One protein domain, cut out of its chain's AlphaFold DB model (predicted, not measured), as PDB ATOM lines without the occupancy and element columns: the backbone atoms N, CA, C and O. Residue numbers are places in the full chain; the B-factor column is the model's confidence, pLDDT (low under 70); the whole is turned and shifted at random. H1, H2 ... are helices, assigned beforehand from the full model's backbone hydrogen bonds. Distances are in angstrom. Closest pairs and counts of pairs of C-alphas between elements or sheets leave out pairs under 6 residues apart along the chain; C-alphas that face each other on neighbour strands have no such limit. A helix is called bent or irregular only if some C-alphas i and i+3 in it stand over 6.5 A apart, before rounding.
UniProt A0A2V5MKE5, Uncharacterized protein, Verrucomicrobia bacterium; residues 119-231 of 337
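AT A GLANCE: This is residues 119 to 231 of the 337 residues of an uncharacterized protein of Verrucomicrobia bacterium (UniProt A0A2V5MKE5). A small helical body has H2 and the arm H4a side by side and H3 set steeply across H2, while a long helical arm, H4b, folds back from H4a, and residues 215 to 231, of which 215 to 227 belong to H4, stick out from the body. Residues 181 to 187, in the long link from H3 to H4, also stand free, and short H1 sits at the first end of H2. The printed part has 113 residues, with four named helices in the order H1, H2, H3, H4 and no named strand: all helix. It is loose and elongated, with a radius of gyration of the C-alphas of 17.3 A and spans of 58 by 30 by 29 A.

HOW THE PARTS SIT: H1, residues 119 to 123, touches H2, residues 131 to 144, only at the corner, with C-alphas Tyr 123 and Gly 132 closest at 3.9 A. H2, the hub, touches H3, residues 154 to 162, with its residues 137 to 141 alone; the closest C-alphas, Gln 137 and Tyr 162, are 6.4 A apart, at a steep tilt of 68 degrees, only just short of about perpendicular. H4, residues 197 to 227, was assigned as one helix by its hydrogen bonds but is bent: C-alphas 204 and 207 are 9.4 A apart. Its arm H4a, residues 197 to 204, touches H2 at a shallow tilt of 28 degrees, the same way, with C-alphas Ala 138 and Gly 203 closest at 4.7 A. H4b, residues 207 to 227, runs opposite ways to H4a at a shallow tilt of 30 degrees and is apart from H3. Every O i to N i+4 pair is within hydrogen-bond range in H1 and H4a, against 9 of 10 in H2, 4 of 5 in H3 and 15 of 17 in H4b.

IN THESE COORDINATES: H1 begins at C-alpha 119, (269.644, 225.074, 184.955). H2 is 21.1 A long and H4b 31.2 A, ending at C-alpha 227, (246.357, 230.997, 161.442). H3 is only just irregular, with C-alphas 159 and 162 6.8 A apart.

THE WHOLE: The two C-alphas farthest apart, those of Asp 177 and Arg 231, are 59.9 A apart. The printed part has no cut, and the link from H3 to H4, 34 residues, is long. The model's pLDDT is under 70 at residues 119 to 120, 126 to 128, 176 and 179 to 188.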
ATOM      1  N   LEU A 119     269.751 225.900 186.173       67.00
ATOM      2  CA  LEU A 119     269.644 225.074 184.955       67.00
ATOM      3  C   LEU A 119     270.849 224.139 184.767       67.00
ATOM      4  O   LEU A 119     270.696 223.029 184.265       67.00
ATOM      5  N   GLU A 120     272.034 224.590 185.174       68.62
ATOM      6  CA  GLU A 120     273.264 223.801 185.151       68.62
ATOM      7  C   GLU A 120     273.171 222.614 186.113       68.62
ATOM      8  O   GLU A 120     273.406 221.480 185.706       68.62
ATOM      9  N   GLN A 121     272.681 222.826 187.333       71.44
ATOM     10  CA  GLN A 121     272.443 221.733 188.278       71.44
ATOM     11  C   GLN A 121     271.348 220.770 187.793       71.44
ATOM     12  O   GLN A 121     271.431 219.562 187.996       71.44
ATOM     13  N   GLU A 122     270.329 221.273 187.090       72.50
ATOM     14  CA  GLU A 122     269.213 220.454 186.606       72.50
ATOM     15  C   GLU A 122     269.560 219.580 185.378       72.50
ATOM     16  O   GLU A 122     268.907 218.556 185.155       72.50
ATOM     17  N   TYR A 123     270.569 219.948 184.576       76.12
ATOM     18  CA  TYR A 123     270.912 219.233 183.334       76.12
ATOM     19  C   TYR A 123     272.352 218.718 183.247       76.12
ATOM     20  O   TYR A 123     272.586 217.727 182.551       76.12
ATOM     21  N   LEU A 124     273.311 219.367 183.906       73.69
ATOM     22  CA  LEU A 124     274.742 219.102 183.733       73.69
ATOM     23  C   LEU A 124     275.365 218.350 184.908       73.69
ATOM     24  O   LEU A 124     276.367 217.675 184.702       73.69
ATOM     25  N   GLU A 125     274.766 218.376 186.102       75.19
ATOM     26  CA  GLU A 125     275.240 217.513 187.186       75.19
ATOM     27  C   GLU A 125     275.056 216.033 186.818       75.19
ATOM     28  O   GLU A 125     273.973 215.588 186.418       75.19
ATOM     29  N   GLU A 126     276.143 215.268 186.914       67.38
ATOM     30  CA  GLU A 126     276.173 213.860 186.508       67.38
ATOM     31  C   GLU A 126     275.751 212.912 187.635       67.38
ATOM     32  O   GLU A 126     275.153 211.878 187.349       67.38
ATOM     33  N   ASN A 127     275.971 213.309 188.895       63.81
ATOM     34  CA  ASN A 127     275.794 212.468 190.087       63.81
ATOM     35  C   ASN A 127     274.441 212.644 190.799       63.81
ATOM     36  O   ASN A 127     274.237 212.095 191.880       63.81
ATOM     37  N   THR A 128     273.522 213.421 190.229       69.69
ATOM     38  CA  THR A 128     272.183 213.666 190.783       69.69
ATOM     39  C   THR A 128     271.103 213.183 189.817       69.69
ATOM     40  O   THR A 128     271.275 213.213 188.594       69.69
ATOM     41  N   GLU A 129     269.966 212.730 190.360       70.44
ATOM     42  CA  GLU A 129     268.774 212.363 189.582       70.44
ATOM     43  C   GLU A 129     268.059 213.612 189.051       70.44
ATOM     44  O   GLU A 129     266.984 214.009 189.500       70.44
ATOM     45  N   ASN A 130     268.709 214.289 188.112       80.69
ATOM     46  CA  ASN A 130     268.226 215.520 187.510       80.69
ATOM     47  C   ASN A 130     267.607 215.270 186.122       80.69
ATOM     48  O   ASN A 130     267.580 214.151 185.611       80.69
ATOM     49  N   ARG A 131     267.091 216.311 185.460       79.38
ATOM     50  CA  ARG A 131     266.468 216.147 184.132       79.38
ATOM     51  C   ARG A 131     267.469 215.729 183.055       79.38
ATOM     52  O   ARG A 131     267.082 215.055 182.097       79.38
ATOM     53  N   GLY A 132     268.740 216.098 183.216       84.31
ATOM     54  CA  GLY A 132     269.836 215.652 182.354       84.31
ATOM     55  C   GLY A 132     270.037 214.137 182.372       84.31
ATOM     56  O   GLY A 132     270.324 213.538 181.331       84.31
ATOM     57  N   MET A 133     269.796 213.498 183.519       88.75
ATOM     58  CA  MET A 133     269.872 212.048 183.680       88.75
ATOM     59  C   MET A 133     269.002 211.300 182.665       88.75
ATOM     60  O   MET A 133     269.477 210.342 182.062       88.75
ATOM     61  N   TYR A 134     267.773 211.752 182.397       91.62
ATOM     62  CA  TYR A 134     266.883 211.071 181.446       91.62
ATOM     63  C   TYR A 134     267.452 211.057 180.026       91.62
ATOM     64  O   TYR A 134     267.338 210.063 179.309       91.62
ATOM     65  N   LEU A 135     268.105 212.144 179.613       92.56
ATOM     66  CA  LEU A 135     268.772 212.210 178.314       92.56
ATOM     67  C   LEU A 135     269.994 211.282 178.270       92.56
ATOM     68  O   LEU A 135     270.214 210.615 177.257       92.56
ATOM     69  N   ARG A 136     270.753 211.184 179.370       93.06
ATOM     70  CA  ARG A 136     271.875 210.238 179.498       93.06
ATOM     71  C   ARG A 136     271.391 208.785 179.460       93.06
ATOM     72  O   ARG A 136     271.938 207.996 178.695       93.06
ATOM     73  N   GLN A 137     270.328 208.449 180.189       94.44
ATOM     74  CA  GLN A 137     269.695 207.124 180.167       94.44
ATOM     75  C   GLN A 137     269.224 206.762 178.756       94.44
ATOM     76  O   GLN A 137     269.579 205.700 178.249       94.44
ATOM     77  N   ALA A 138     268.522 207.671 178.070       95.81
ATOM     78  CA  ALA A 138     268.115 207.463 176.681       95.81
ATOM     79  C   ALA A 138     269.323 207.220 175.759       95.81
ATOM     80  O   ALA A 138     269.275 206.334 174.909       95.81
ATOM     81  N   LYS A 139     270.429 207.953 175.945       96.12
ATOM     82  CA  LYS A 139     271.661 207.768 175.163       96.12
ATOM     83  C   LYS A 139     272.264 206.374 175.357       96.12
ATOM     84  O   LYS A 139     272.619 205.740 174.367       96.12
ATOM     85  N   VAL A 140     272.363 205.890 176.598       96.81
ATOM     86  CA  VAL A 140     272.888 204.539 176.881       96.81
ATOM     87  C   VAL A 140     271.938 203.461 176.348       96.81
ATOM     88  O   VAL A 140     272.406 202.467 175.795       96.81
ATOM     89  N   ILE A 141     270.621 203.676 176.436       97.31
ATOM     90  CA  ILE A 141     269.621 202.778 175.848       97.31
ATOM     91  C   ILE A 141     269.812 202.662 174.334       97.31
ATOM     92  O   ILE A 141     269.908 201.550 173.831       97.31
ATOM     93  N   ILE A 142     269.901 203.776 173.599       97.38
ATOM     94  CA  ILE A 142     270.050 203.744 172.131       97.38
ATOM     95  C   ILE A 142     271.371 203.101 171.710       97.38
ATOM     96  O   ILE A 142     271.412 202.428 170.681       97.38
ATOM     97  N   ALA A 143     272.443 203.327 172.477       97.00
ATOM     98  CA  ALA A 143     273.752 202.746 172.196       97.00
ATOM     99  C   ALA A 143     273.723 201.207 172.232       97.00
ATOM    100  O   ALA A 143     274.459 200.577 171.480       97.00
ATOM    101  N   ASP A 144     272.858 200.620 173.064       97.25
ATOM    102  CA  ASP A 144     272.619 199.171 173.126       97.25
ATOM    103  C   ASP A 144     271.508 198.722 172.157       97.25
ATOM    104  O   ASP A 144     271.600 197.685 171.505       97.25
ATOM    105  N   ARG A 145     270.434 199.515 172.049       96.50
ATOM    106  CA  ARG A 145     269.188 199.185 171.346       96.50
ATOM    107  C   ARG A 145     268.701 200.369 170.526       96.50
ATOM    108  O   ARG A 145     267.921 201.199 170.989       96.50
ATOM    109  N   ILE A 146     269.088 200.403 169.253       96.56
ATOM    110  CA  ILE A 146     268.751 201.513 168.346       96.56
ATOM    111  C   ILE A 146     267.235 201.737 168.160       96.56
ATOM    112  O   ILE A 146     266.806 202.860 167.888       96.56
ATOM    113  N   PHE A 147     266.427 200.685 168.339       96.75
ATOM    114  CA  PHE A 147     264.958 200.713 168.285       96.75
ATOM    115  C   PHE A 147     264.291 200.918 169.655       96.75
ATOM    116  O   PHE A 147     263.070 200.845 169.761       96.75
ATOM    117  N   GLY A 148     265.081 201.204 170.690       97.50
ATOM    118  CA  GLY A 148     264.607 201.355 172.056       97.50
ATOM    119  C   GLY A 148     264.301 200.026 172.743       97.50
ATOM    120  O   GLY A 148     264.589 198.939 172.238       97.50
ATOM    121  N   VAL A 149     263.736 200.130 173.940       97.25
ATOM    122  CA  VAL A 149     263.434 198.993 174.820       97.25
ATOM    123  C   VAL A 149     261.990 198.489 174.729       97.25
ATOM    124  O   VAL A 149     261.629 197.536 175.415       97.25
ATOM    125  N   GLY A 150     261.164 199.107 173.885       96.50
ATOM    126  CA  GLY A 150     259.739 198.822 173.753       96.50
ATOM    127  C   GLY A 150     258.858 199.831 174.492       96.50
ATOM    128  O   GLY A 150     259.244 200.424 175.502       96.50
ATOM    129  N   LEU A 151     257.641 200.023 173.975       93.25
ATOM    130  CA  LEU A 151     256.636 200.911 174.568       93.25
ATOM    131  C   LEU A 151     256.366 200.539 176.020       93.25
ATOM    132  O   LEU A 151     256.181 199.364 176.323       93.25
ATOM    133  N   ASN A 152     256.286 201.545 176.887       92.00
ATOM    134  CA  ASN A 152     255.971 201.376 178.305       92.00
ATOM    135  C   ASN A 152     256.971 200.500 179.089       92.00
ATOM    136  O   ASN A 152     256.631 199.983 180.148       92.00
ATOM    137  N   ASN A 153     258.197 200.327 178.585       94.38
ATOM    138  CA  ASN A 153     259.243 199.547 179.252       94.38
ATOM    139  C   ASN A 153     260.394 200.419 179.797       94.38
ATOM    140  O   ASN A 153     261.409 199.885 180.237       94.38
ATOM    141  N   TRP A 154     260.260 201.752 179.790       94.25
ATOM    142  CA  TRP A 154     261.307 202.664 180.271       94.25
ATOM    143  C   TRP A 154     261.757 202.347 181.703       94.25
ATOM    144  O   TRP A 154     262.922 202.017 181.913       94.25
ATOM    145  N   SER A 155     260.840 202.424 182.674       91.69
ATOM    146  CA  SER A 155     261.169 202.254 184.096       91.69
ATOM    147  C   SER A 155     261.760 200.878 184.383       91.69
ATOM    148  O   SER A 155     262.765 200.790 185.077       91.69
ATOM    149  N   TYR A 156     261.216 199.830 183.755       92.31
ATOM    150  CA  TYR A 156     261.731 198.465 183.865       92.31
ATOM    151  C   TYR A 156     263.212 198.374 183.480       92.31
ATOM    152  O   TYR A 156     264.049 197.944 184.268       92.31
ATOM    153  N   TRP A 157     263.566 198.824 182.274       94.69
ATOM    154  CA  TRP A 157     264.932 198.683 181.773       94.69
ATOM    155  C   TRP A 157     265.920 199.655 182.414       94.69
ATOM    156  O   TRP A 157     267.102 199.321 182.546       94.69
ATOM    157  N   VAL A 158     265.470 200.850 182.800       93.69
ATOM    158  CA  VAL A 158     266.312 201.776 183.562       93.69
ATOM    159  C   VAL A 158     266.630 201.186 184.931       93.69
ATOM    160  O   VAL A 158     267.805 201.167 185.284       93.69
ATOM    161  N   SER A 159     265.646 200.626 185.637       91.25
ATOM    162  CA  SER A 159     265.900 199.941 186.905       91.25
ATOM    163  C   SER A 159     266.833 198.742 186.738       91.25
ATOM    164  O   SER A 159     267.843 198.640 187.425       91.25
ATOM    165  N   LYS A 160     266.540 197.874 185.764       90.81
ATOM    166  CA  LYS A 160     267.217 196.583 185.601       90.81
ATOM    167  C   LYS A 160     268.640 196.667 185.050       90.81
ATOM    168  O   LYS A 160     269.482 195.840 185.381       90.81
ATOM    169  N   ALA A 161     268.913 197.602 184.139       91.94
ATOM    170  CA  ALA A 161     270.160 197.570 183.369       91.94
ATOM    171  C   ALA A 161     270.809 198.938 183.161       91.94
ATOM    172  O   ALA A 161     272.024 199.076 183.307       91.94
ATOM    173  N   TYR A 162     270.043 199.950 182.754       93.94
ATOM    174  CA  TYR A 162     270.643 201.187 182.242       93.94
ATOM    175  C   TYR A 162     270.942 202.232 183.317       93.94
ATOM    176  O   TYR A 162     271.838 203.050 183.111       93.94
ATOM    177  N   GLY A 163     270.254 202.189 184.460       91.06
ATOM    178  CA  GLY A 163     270.576 202.999 185.634       91.06
ATOM    179  C   GLY A 163     271.963 202.665 186.174       91.06
ATOM    180  O   GLY A 163     272.808 203.554 186.294       91.06
ATOM    181  N   ALA A 164     272.242 201.372 186.373       90.25
ATOM    182  CA  ALA A 164     273.517 200.896 186.913       90.25
ATOM    183  C   ALA A 164     274.711 201.261 186.014       90.25
ATOM    184  O   ALA A 164     275.773 201.630 186.510       90.25
ATOM    185  N   LYS A 165     274.523 201.262 184.684       92.00
ATOM    186  CA  LYS A 165     275.534 201.729 183.712       92.00
ATOM    187  C   LYS A 165     275.914 203.206 183.883       92.00
ATOM    188  O   LYS A 165     276.945 203.625 183.368       92.00
ATOM    189  N   LEU A 166     275.082 203.989 184.567       89.88
ATOM    190  CA  LEU A 166     275.304 205.400 184.882       89.88
ATOM    191  C   LEU A 166     275.624 205.630 186.369       89.88
ATOM    192  O   LEU A 166     275.667 206.778 186.794       89.88
ATOM    193  N   GLY A 167     275.842 204.567 187.151       88.25
ATOM    194  CA  GLY A 167     276.143 204.659 188.582       88.25
ATOM    195  C   GLY A 167     274.920 204.810 189.492       88.25
ATOM    196  O   GLY A 167     275.089 205.042 190.685       88.25
ATOM    197  N   PHE A 168     273.702 204.654 188.961       85.81
ATOM    198  CA  PHE A 168     272.461 204.721 189.736       85.81
ATOM    199  C   PHE A 168     271.920 203.317 189.984       85.81
ATOM    200  O   PHE A 168     271.629 202.579 189.043       85.81
ATOM    201  N   VAL A 169     271.795 202.937 191.251       84.75
ATOM    202  CA  VAL A 169     271.280 201.622 191.640       84.75
ATOM    203  C   VAL A 169     269.816 201.771 192.016       84.75
ATOM    204  O   VAL A 169     269.492 202.430 193.001       84.75
ATOM    205  N   TYR A 170     268.953 201.153 191.220       87.56
ATOM    206  CA  TYR A 170     267.531 201.024 191.499       87.56
ATOM    207  C   TYR A 170     267.238 199.616 192.006       87.56
ATOM    208  O   TYR A 170     268.008 198.689 191.755       87.56
ATOM    209  N   GLU A 171     266.113 199.457 192.690       84.75
ATOM    210  CA  GLU A 171     265.598 198.129 193.013       84.75
ATOM    211  C   GLU A 171     265.161 197.404 191.737       84.75
ATOM    212  O   GLU A 171     264.627 198.026 190.804       84.75
ATOM    213  N   ASP A 172     265.420 196.095 191.685       80.75
ATOM    214  CA  ASP A 172     265.027 195.280 190.542       80.75
ATOM    215  C   ASP A 172     263.498 195.175 190.499       80.75
ATOM    216  O   ASP A 172     262.820 194.970 191.506       80.75
ATOM    217  N   TYR A 173     262.947 195.350 189.303       75.19
ATOM    218  CA  TYR A 173     261.513 195.239 189.073       75.19
ATOM    219  C   TYR A 173     261.030 193.789 189.187       75.19
ATOM    220  O   TYR A 173     259.857 193.575 189.485       75.19
ATOM    221  N   ASP A 174     261.906 192.815 188.921       83.19
ATOM    222  CA  ASP A 174     261.572 191.388 188.979       83.19
ATOM    223  C   ASP A 174     261.488 190.865 190.431       83.19
ATOM    224  O   ASP A 174     260.862 189.833 190.668       83.19
ATOM    225  N   ASP A 175     262.056 191.593 191.401       79.62
ATOM    226  CA  ASP A 175     262.031 191.238 192.830       79.62
ATOM    227  C   ASP A 175     260.709 191.627 193.523       79.62
ATOM    228  O   ASP A 175     260.491 191.310 194.693       79.62
ATOM    229  N   LEU A 176     259.800 192.302 192.808       68.25
ATOM    230  CA  LEU A 176     258.473 192.653 193.307       68.25
ATOM    231  C   LEU A 176     257.470 191.514 193.121       68.25
ATOM    232  O   LEU A 176     256.964 191.270 192.025       68.25
ATOM    233  N   ASP A 177     257.063 190.909 194.228       71.44
ATOM    234  CA  ASP A 177     255.927 189.991 194.309       71.44
ATOM    235  C   ASP A 177     254.598 190.694 194.666       71.44
ATOM    236  O   ASP A 177     253.539 190.060 194.684       71.44
ATOM    237  N   TYR A 178     254.613 192.015 194.890       71.56
ATOM    238  CA  TYR A 178     253.427 192.815 195.204       71.56
ATOM    239  C   TYR A 178     253.426 194.185 194.512       71.56
ATOM    240  O   TYR A 178     254.462 194.739 194.157       71.56
ATOM    241  N   VAL A 179     252.235 194.769 194.335       68.31
ATOM    242  CA  VAL A 179     252.090 196.166 193.894       68.31
ATOM    243  C   VAL A 179     252.214 197.064 195.128       68.31
ATOM    244  O   VAL A 179     251.308 197.033 195.970       68.31
ATOM    245  N   PRO A 180     253.286 197.866 195.274       65.75
ATOM    246  CA  PRO A 180     253.452 198.707 196.448       65.75
ATOM    247  C   PRO A 180     252.336 199.749 196.543       65.75
ATOM    248  O   PRO A 180     251.945 200.378 195.554       65.75
ATOM    249  N   SER A 181     251.804 199.940 197.752       67.38
ATOM    250  CA  SER A 181     250.845 201.012 198.011       67.38
ATOM    251  C   SER A 181     251.523 202.373 197.798       67.38
ATOM    252  O   SER A 181     252.743 202.511 197.919       67.38
ATOM    253  N   LYS A 182     250.734 203.419 197.512       63.78
ATOM    254  CA  LYS A 182     251.270 204.783 197.321       63.78
ATOM    255  C   LYS A 182     252.096 205.295 198.508       63.78
ATOM    256  O   LYS A 182     252.916 206.184 198.323       63.78
ATOM    257  N   GLU A 183     251.864 204.745 199.693       64.12
ATOM    258  CA  GLU A 183     252.542 205.096 200.942       64.12
ATOM    259  C   GLU A 183     253.947 204.486 201.042       64.12
ATOM    260  O   GLU A 183     254.809 205.061 201.696       64.12
ATOM    261  N   ILE A 184     254.190 203.352 200.374       61.16
ATOM    262  CA  ILE A 184     255.469 202.623 200.409       61.16
ATOM    263  C   ILE A 184     256.357 203.009 199.216       61.16
ATOM    264  O   ILE A 184     257.577 202.926 199.314       61.16
ATOM    265  N   LEU A 185     255.774 203.518 198.121       60.12
ATOM    266  CA  LEU A 185     256.507 203.964 196.925       60.12
ATOM    267  C   LEU A 185     257.644 204.960 197.213       60.12
ATOM    268  O   LEU A 185     258.596 205.003 196.448       60.12
ATOM    269  N   SER A 186     257.569 205.762 198.283       57.19
ATOM    270  CA  SER A 186     258.653 206.688 198.649       57.19
ATOM    271  C   SER A 186     259.877 206.004 199.256       57.19
ATOM    272  O   SER A 186     260.939 206.617 199.308       57.19
ATOM    273  N   ASN A 187     259.723 204.775 199.749       58.53
ATOM    274  CA  ASN A 187     260.788 203.999 200.383       58.53
ATOM    275  C   ASN A 187     261.466 203.037 199.408       58.53
ATOM    276  O   ASN A 187     262.464 202.429 199.778       58.53
ATOM    277  N   ILE A 188     260.917 202.900 198.200       63.69
ATOM    278  CA  ILE A 188     261.422 201.998 197.180       63.69
ATOM    279  C   ILE A 188     262.113 202.806 196.083       63.69
ATOM    280  O   ILE A 188     261.507 203.699 195.484       63.69
ATOM    281  N   ASN A 189     263.375 202.487 195.796       77.19
ATOM    282  CA  ASN A 189     264.159 203.241 194.818       77.19
ATOM    283  C   ASN A 189     263.916 202.744 193.380       77.19
ATOM    284  O   ASN A 189     264.762 202.059 192.804       77.19
ATOM    285  N   TYR A 190     262.764 203.077 192.785       76.69
ATOM    286  CA  TYR A 190     262.477 202.781 191.372       76.69
ATOM    287  C   TYR A 190     262.834 203.919 190.427       76.69
ATOM    288  O   TYR A 190     262.628 205.097 190.718       76.69
ATOM    289  N   ALA A 191     263.238 203.543 189.213       82.75
ATOM    290  CA  ALA A 191     263.411 204.486 188.127       82.75
ATOM    291  C   ALA A 191     262.067 205.124 187.737       82.75
ATOM    292  O   ALA A 191     261.203 204.505 187.100       82.75
ATOM    293  N   ALA A 192     261.899 206.402 188.073       81.19
ATOM    294  CA  ALA A 192     260.749 207.178 187.637       81.19
ATOM    295  C   ALA A 192     260.677 207.253 186.094       81.19
ATOM    296  O   ALA A 192     261.712 207.244 185.412       81.19
ATOM    297  N   PRO A 193     259.470 207.366 185.508       83.69
ATOM    298  CA  PRO A 193     259.330 207.657 184.087       83.69
ATOM    299  C   PRO A 193     260.118 208.914 183.714       83.69
ATOM    300  O   PRO A 193     260.068 209.913 184.434       83.69
ATOM    301  N   ALA A 194     260.810 208.899 182.573       85.56
ATOM    302  CA  ALA A 194     261.588 210.059 182.150       85.56
ATOM    303  C   ALA A 194     260.728 211.320 182.065       85.56
ATOM    304  O   ALA A 194     259.861 211.412 181.196       85.56
ATOM    305  N   HIS A 195     261.028 212.333 182.890       85.12
ATOM    306  CA  HIS A 195     260.391 213.657 182.863       85.12
ATOM    307  C   HIS A 195     260.874 214.507 181.672       85.12
ATOM    308  O   HIS A 195     261.189 215.686 181.792       85.12
ATOM    309  N   ASN A 196     260.947 213.895 180.495       90.88
ATOM    310  CA  ASN A 196     261.245 214.523 179.222       90.88
ATOM    311  C   ASN A 196     260.669 213.623 178.126       90.88
ATOM    312  O   ASN A 196     261.085 212.473 177.963       90.88
ATOM    313  N   LEU A 197     259.706 214.138 177.363       92.69
ATOM    314  CA  LEU A 197     258.994 213.335 176.374       92.69
ATOM    315  C   LEU A 197     259.903 212.855 175.235       92.69
ATOM    316  O   LEU A 197     259.675 211.768 174.702       92.69
ATOM    317  N   ALA A 198     260.932 213.626 174.873       93.38
ATOM    318  CA  ALA A 198     261.900 213.216 173.863       93.38
ATOM    319  C   ALA A 198     262.775 212.074 174.384       93.38
ATOM    320  O   ALA A 198     262.882 211.059 173.700       93.38
ATOM    321  N   ALA A 199     263.319 212.189 175.600       95.00
ATOM    322  CA  ALA A 199     264.087 211.116 176.233       95.00
ATOM    323  C   ALA A 199     263.255 209.832 176.311       95.00
ATOM    324  O   ALA A 199     263.675 208.802 175.793       95.00
ATOM    325  N   LEU A 200     262.032 209.929 176.835       94.94
ATOM    326  CA  LEU A 200     261.127 208.794 176.995       94.94
ATOM    327  C   LEU A 200     260.774 208.128 175.657       94.94
ATOM    328  O   LEU A 200     260.874 206.913 175.517       94.94
ATOM    329  N   THR A 201     260.401 208.924 174.648       95.62
ATOM    330  CA  THR A 201     260.103 208.415 173.296       95.62
ATOM    331  C   THR A 201     261.316 207.722 172.696       95.62
ATOM    332  O   THR A 201     261.188 206.671 172.077       95.62
ATOM    333  N   THR A 202     262.495 208.296 172.906       96.75
ATOM    334  CA  THR A 202     263.741 207.774 172.362       96.75
ATOM    335  C   THR A 202     264.180 206.490 173.064       96.75
ATOM    336  O   THR A 202     264.600 205.554 172.396       96.75
ATOM    337  N   GLY A 203     264.057 206.397 174.390       96.50
ATOM    338  CA  GLY A 203     264.388 205.163 175.101       96.50
ATOM    339  C   GLY A 203     263.435 204.025 174.758       96.50
ATOM    340  O   GLY A 203     263.877 202.898 174.584       96.50
ATOM    341  N   GLU A 204     262.140 204.296 174.597       96.88
ATOM    342  CA  GLU A 204     261.159 203.239 174.321       96.88
ATOM    343  C   GLU A 204     261.080 202.826 172.850       96.88
ATOM    344  O   GLU A 204     260.925 201.643 172.562       96.88
ATOM    345  N   LEU A 205     261.164 203.780 171.919       97.50
ATOM    346  CA  LEU A 205     260.953 203.547 170.482       97.50
ATOM    347  C   LEU A 205     262.200 203.809 169.623       97.50
ATOM    348  O   LEU A 205     262.146 203.729 168.390       97.50
ATOM    349  N   GLY A 206     263.313 204.188 170.247       97.31
ATOM    350  CA  GLY A 206     264.551 204.506 169.554       97.31
ATOM    351  C   GLY A 206     264.488 205.789 168.727       97.31
ATOM    352  O   GLY A 206     263.543 206.585 168.780       97.31
ATOM    353  N   MET A 207     265.514 205.970 167.893       96.12
ATOM    354  CA  MET A 207     265.624 207.134 167.004       96.12
ATOM    355  C   MET A 207     264.535 207.155 165.924       96.12
ATOM    356  O   MET A 207     264.057 208.225 165.546       96.12
ATOM    357  N   ALA A 208     264.103 205.979 165.455       96.31
ATOM    358  CA  ALA A 208     263.013 205.860 164.490       96.31
ATOM    359  C   ALA A 208     261.684 206.363 165.079       96.31
ATOM    360  O   ALA A 208     260.976 207.144 164.436       96.31
ATOM    361  N   GLY A 209     261.373 205.986 166.324       96.25
ATOM    362  CA  GLY A 209     260.201 206.487 167.036       96.25
ATOM    363  C   GLY A 209     260.237 207.995 167.248       96.25
ATOM    364  O   GLY A 209     259.247 208.674 166.970       96.25
ATOM    365  N   LEU A 210     261.389 208.534 167.663       95.69
ATOM    366  CA  LEU A 210     261.574 209.978 167.811       95.69
ATOM    367  C   LEU A 210     261.352 210.721 166.482       95.69
ATOM    368  O   LEU A 210     260.694 211.761 166.471       95.69
ATOM    369  N   LEU A 211     261.847 210.184 165.362       97.25
ATOM    370  CA  LEU A 211     261.652 210.776 164.036       97.25
ATOM    371  C   LEU A 211     260.169 210.822 163.647       97.25
ATOM    372  O   LEU A 211     259.666 211.878 163.262       97.25
ATOM    373  N   VAL A 212     259.449 209.702 163.773       97.12
ATOM    374  CA  VAL A 212     258.006 209.648 163.474       97.12
ATOM    375  C   VAL A 212     257.240 210.619 164.370       97.12
ATOM    376  O   VAL A 212     256.404 211.388 163.890       97.12
ATOM    377  N   PHE A 213     257.572 210.645 165.660       94.69
ATOM    378  CA  PHE A 213     256.985 211.571 166.619       94.69
ATOM    379  C   PHE A 213     257.222 213.037 166.218       94.69
ATOM    380  O   PHE A 213     256.277 213.828 166.172       94.69
ATOM    381  N   ALA A 214     258.448 213.397 165.832       96.38
ATOM    382  CA  ALA A 214     258.789 214.738 165.365       96.38
ATOM    383  C   ALA A 214     258.028 215.129 164.086       96.38
ATOM    384  O   ALA A 214     257.541 216.257 163.980       96.38
ATOM    385  N   LEU A 215     257.860 214.205 163.133       97.81
ATOM    386  CA  LEU A 215     257.087 214.442 161.907       97.81
ATOM    387  C   LEU A 215     255.601 214.700 162.199       97.81
ATOM    388  O   LEU A 215     254.990 215.572 161.572       97.81
ATOM    389  N   ILE A 216     255.026 213.995 163.177       96.38
ATOM    390  CA  ILE A 216     253.647 214.216 163.633       96.38
ATOM    391  C   ILE A 216     253.499 215.622 164.240       96.38
ATOM    392  O   ILE A 216     252.605 216.372 163.843       96.38
ATOM    393  N   TRP A 217     254.406 216.036 165.129       96.25
ATOM    394  CA  TRP A 217     254.401 217.398 165.683       96.25
ATOM    395  C   TRP A 217     254.582 218.469 164.614       96.25
ATOM    396  O   TRP A 217     253.828 219.446 164.570       96.25
ATOM    397  N   LEU A 218     255.529 218.261 163.697       97.50
ATOM    398  CA  LEU A 218     255.745 219.146 162.559       97.50
ATOM    399  C   LEU A 218     254.458 219.306 161.745       97.50
ATOM    400  O   LEU A 218     254.111 220.423 161.351       97.50
ATOM    401  N   ARG A 219     253.711 218.220 161.527       97.75
ATOM    402  CA  ARG A 219     252.433 218.270 160.818       97.75
ATOM    403  C   ARG A 219     251.408 219.148 161.542       97.75
ATOM    404  O   ARG A 219     250.756 219.966 160.882       97.75
ATOM    405  N   TRP A 220     251.282 219.034 162.863       97.31
ATOM    406  CA  TRP A 220     250.387 219.890 163.654       97.31
ATOM    407  C   TRP A 220     250.783 221.367 163.553       97.31
ATOM    408  O   TRP A 220     249.939 222.218 163.240       97.31
ATOM    409  N   PHE A 221     252.076 221.677 163.678       97.81
ATOM    410  CA  PHE A 221     252.569 223.048 163.552       97.81
ATOM    411  C   PHE A 221     252.387 223.625 162.141       97.81
ATOM    412  O   PHE A 221     252.001 224.787 161.984       97.81
ATOM    413  N   GLN A 222     252.576 222.820 161.092       97.38
ATOM    414  CA  GLN A 222     252.316 223.226 159.708       97.38
ATOM    415  C   GLN A 222     250.847 223.592 159.455       97.38
ATOM    416  O   GLN A 222     250.567 224.455 158.615       97.38
ATOM    417  N   MET A 223     249.905 222.944 160.143       97.00
ATOM    418  CA  MET A 223     248.489 223.297 160.038       97.00
ATOM    419  C   MET A 223     248.177 224.579 160.802       97.00
ATOM    420  O   MET A 223     247.537 225.476 160.244       97.00
ATOM    421  N   GLY A 224     248.692 224.715 162.024       96.69
ATOM    422  CA  GLY A 224     248.434 225.881 162.863       96.69
ATOM    423  C   GLY A 224     249.099 227.174 162.388       96.69
ATOM    424  O   GLY A 224     248.462 228.227 162.441       96.69
ATOM    425  N   LYS A 225     250.297 227.123 161.784       96.44
ATOM    426  CA  LYS A 225     250.982 228.332 161.276       96.44
ATOM    427  C   LYS A 225     250.147 229.135 160.271       96.44
ATOM    428  O   LYS A 225     250.304 230.348 160.157       96.44
ATOM    429  N   ARG A 226     249.199 228.493 159.569       95.00
ATOM    430  CA  ARG A 226     248.273 229.175 158.642       95.00
ATOM    431  C   ARG A 226     247.323 230.155 159.332       95.00
ATOM    432  O   ARG A 226     246.683 230.958 158.648       95.00
ATOM    433  N   PHE A 227     247.181 230.086 160.650       96.31
ATOM    434  CA  PHE A 227     246.357 230.997 161.442       96.31
ATOM    435  C   PHE A 227     247.147 232.201 161.990       96.31
ATOM    436  O   PHE A 227     246.547 233.167 162.443       96.31
ATOM    437  N   LEU A 228     248.475 232.229 161.838       94.69
ATOM    438  CA  LEU A 228     249.304 233.331 162.339       94.69
ATOM    439  C   LEU A 228     249.364 234.544 161.402       94.69
ATOM    440  O   LEU A 228     249.502 235.671 161.862       94.69
ATOM    441  N   TRP A 229     249.268 234.318 160.087       85.56
ATOM    442  CA  TRP A 229     249.639 235.337 159.095       85.56
ATOM    443  C   TRP A 229     248.634 236.490 158.971       85.56
ATOM    444  O   TRP A 229     249.018 237.648 158.850       85.56
ATOM    445  N   ASN A 230     247.335 236.190 159.041       85.06
ATOM    446  CA  ASN A 230     246.290 237.200 158.890       85.06
ATOM    447  C   ASN A 230     245.657 237.506 160.244       85.06
ATOM    448  O   ASN A 230     244.939 236.677 160.804       85.06
ATOM    449  N   ARG A 231     245.876 238.718 160.754       85.88
ATOM    450  CA  ARG A 231     245.178 239.217 161.945       85.88
ATOM    451  C   ARG A 231     243.750 239.605 161.560       85.88
ATOM    452  O   ARG A 231     243.497 240.720 161.123       85.88
TER     453      ARG A 231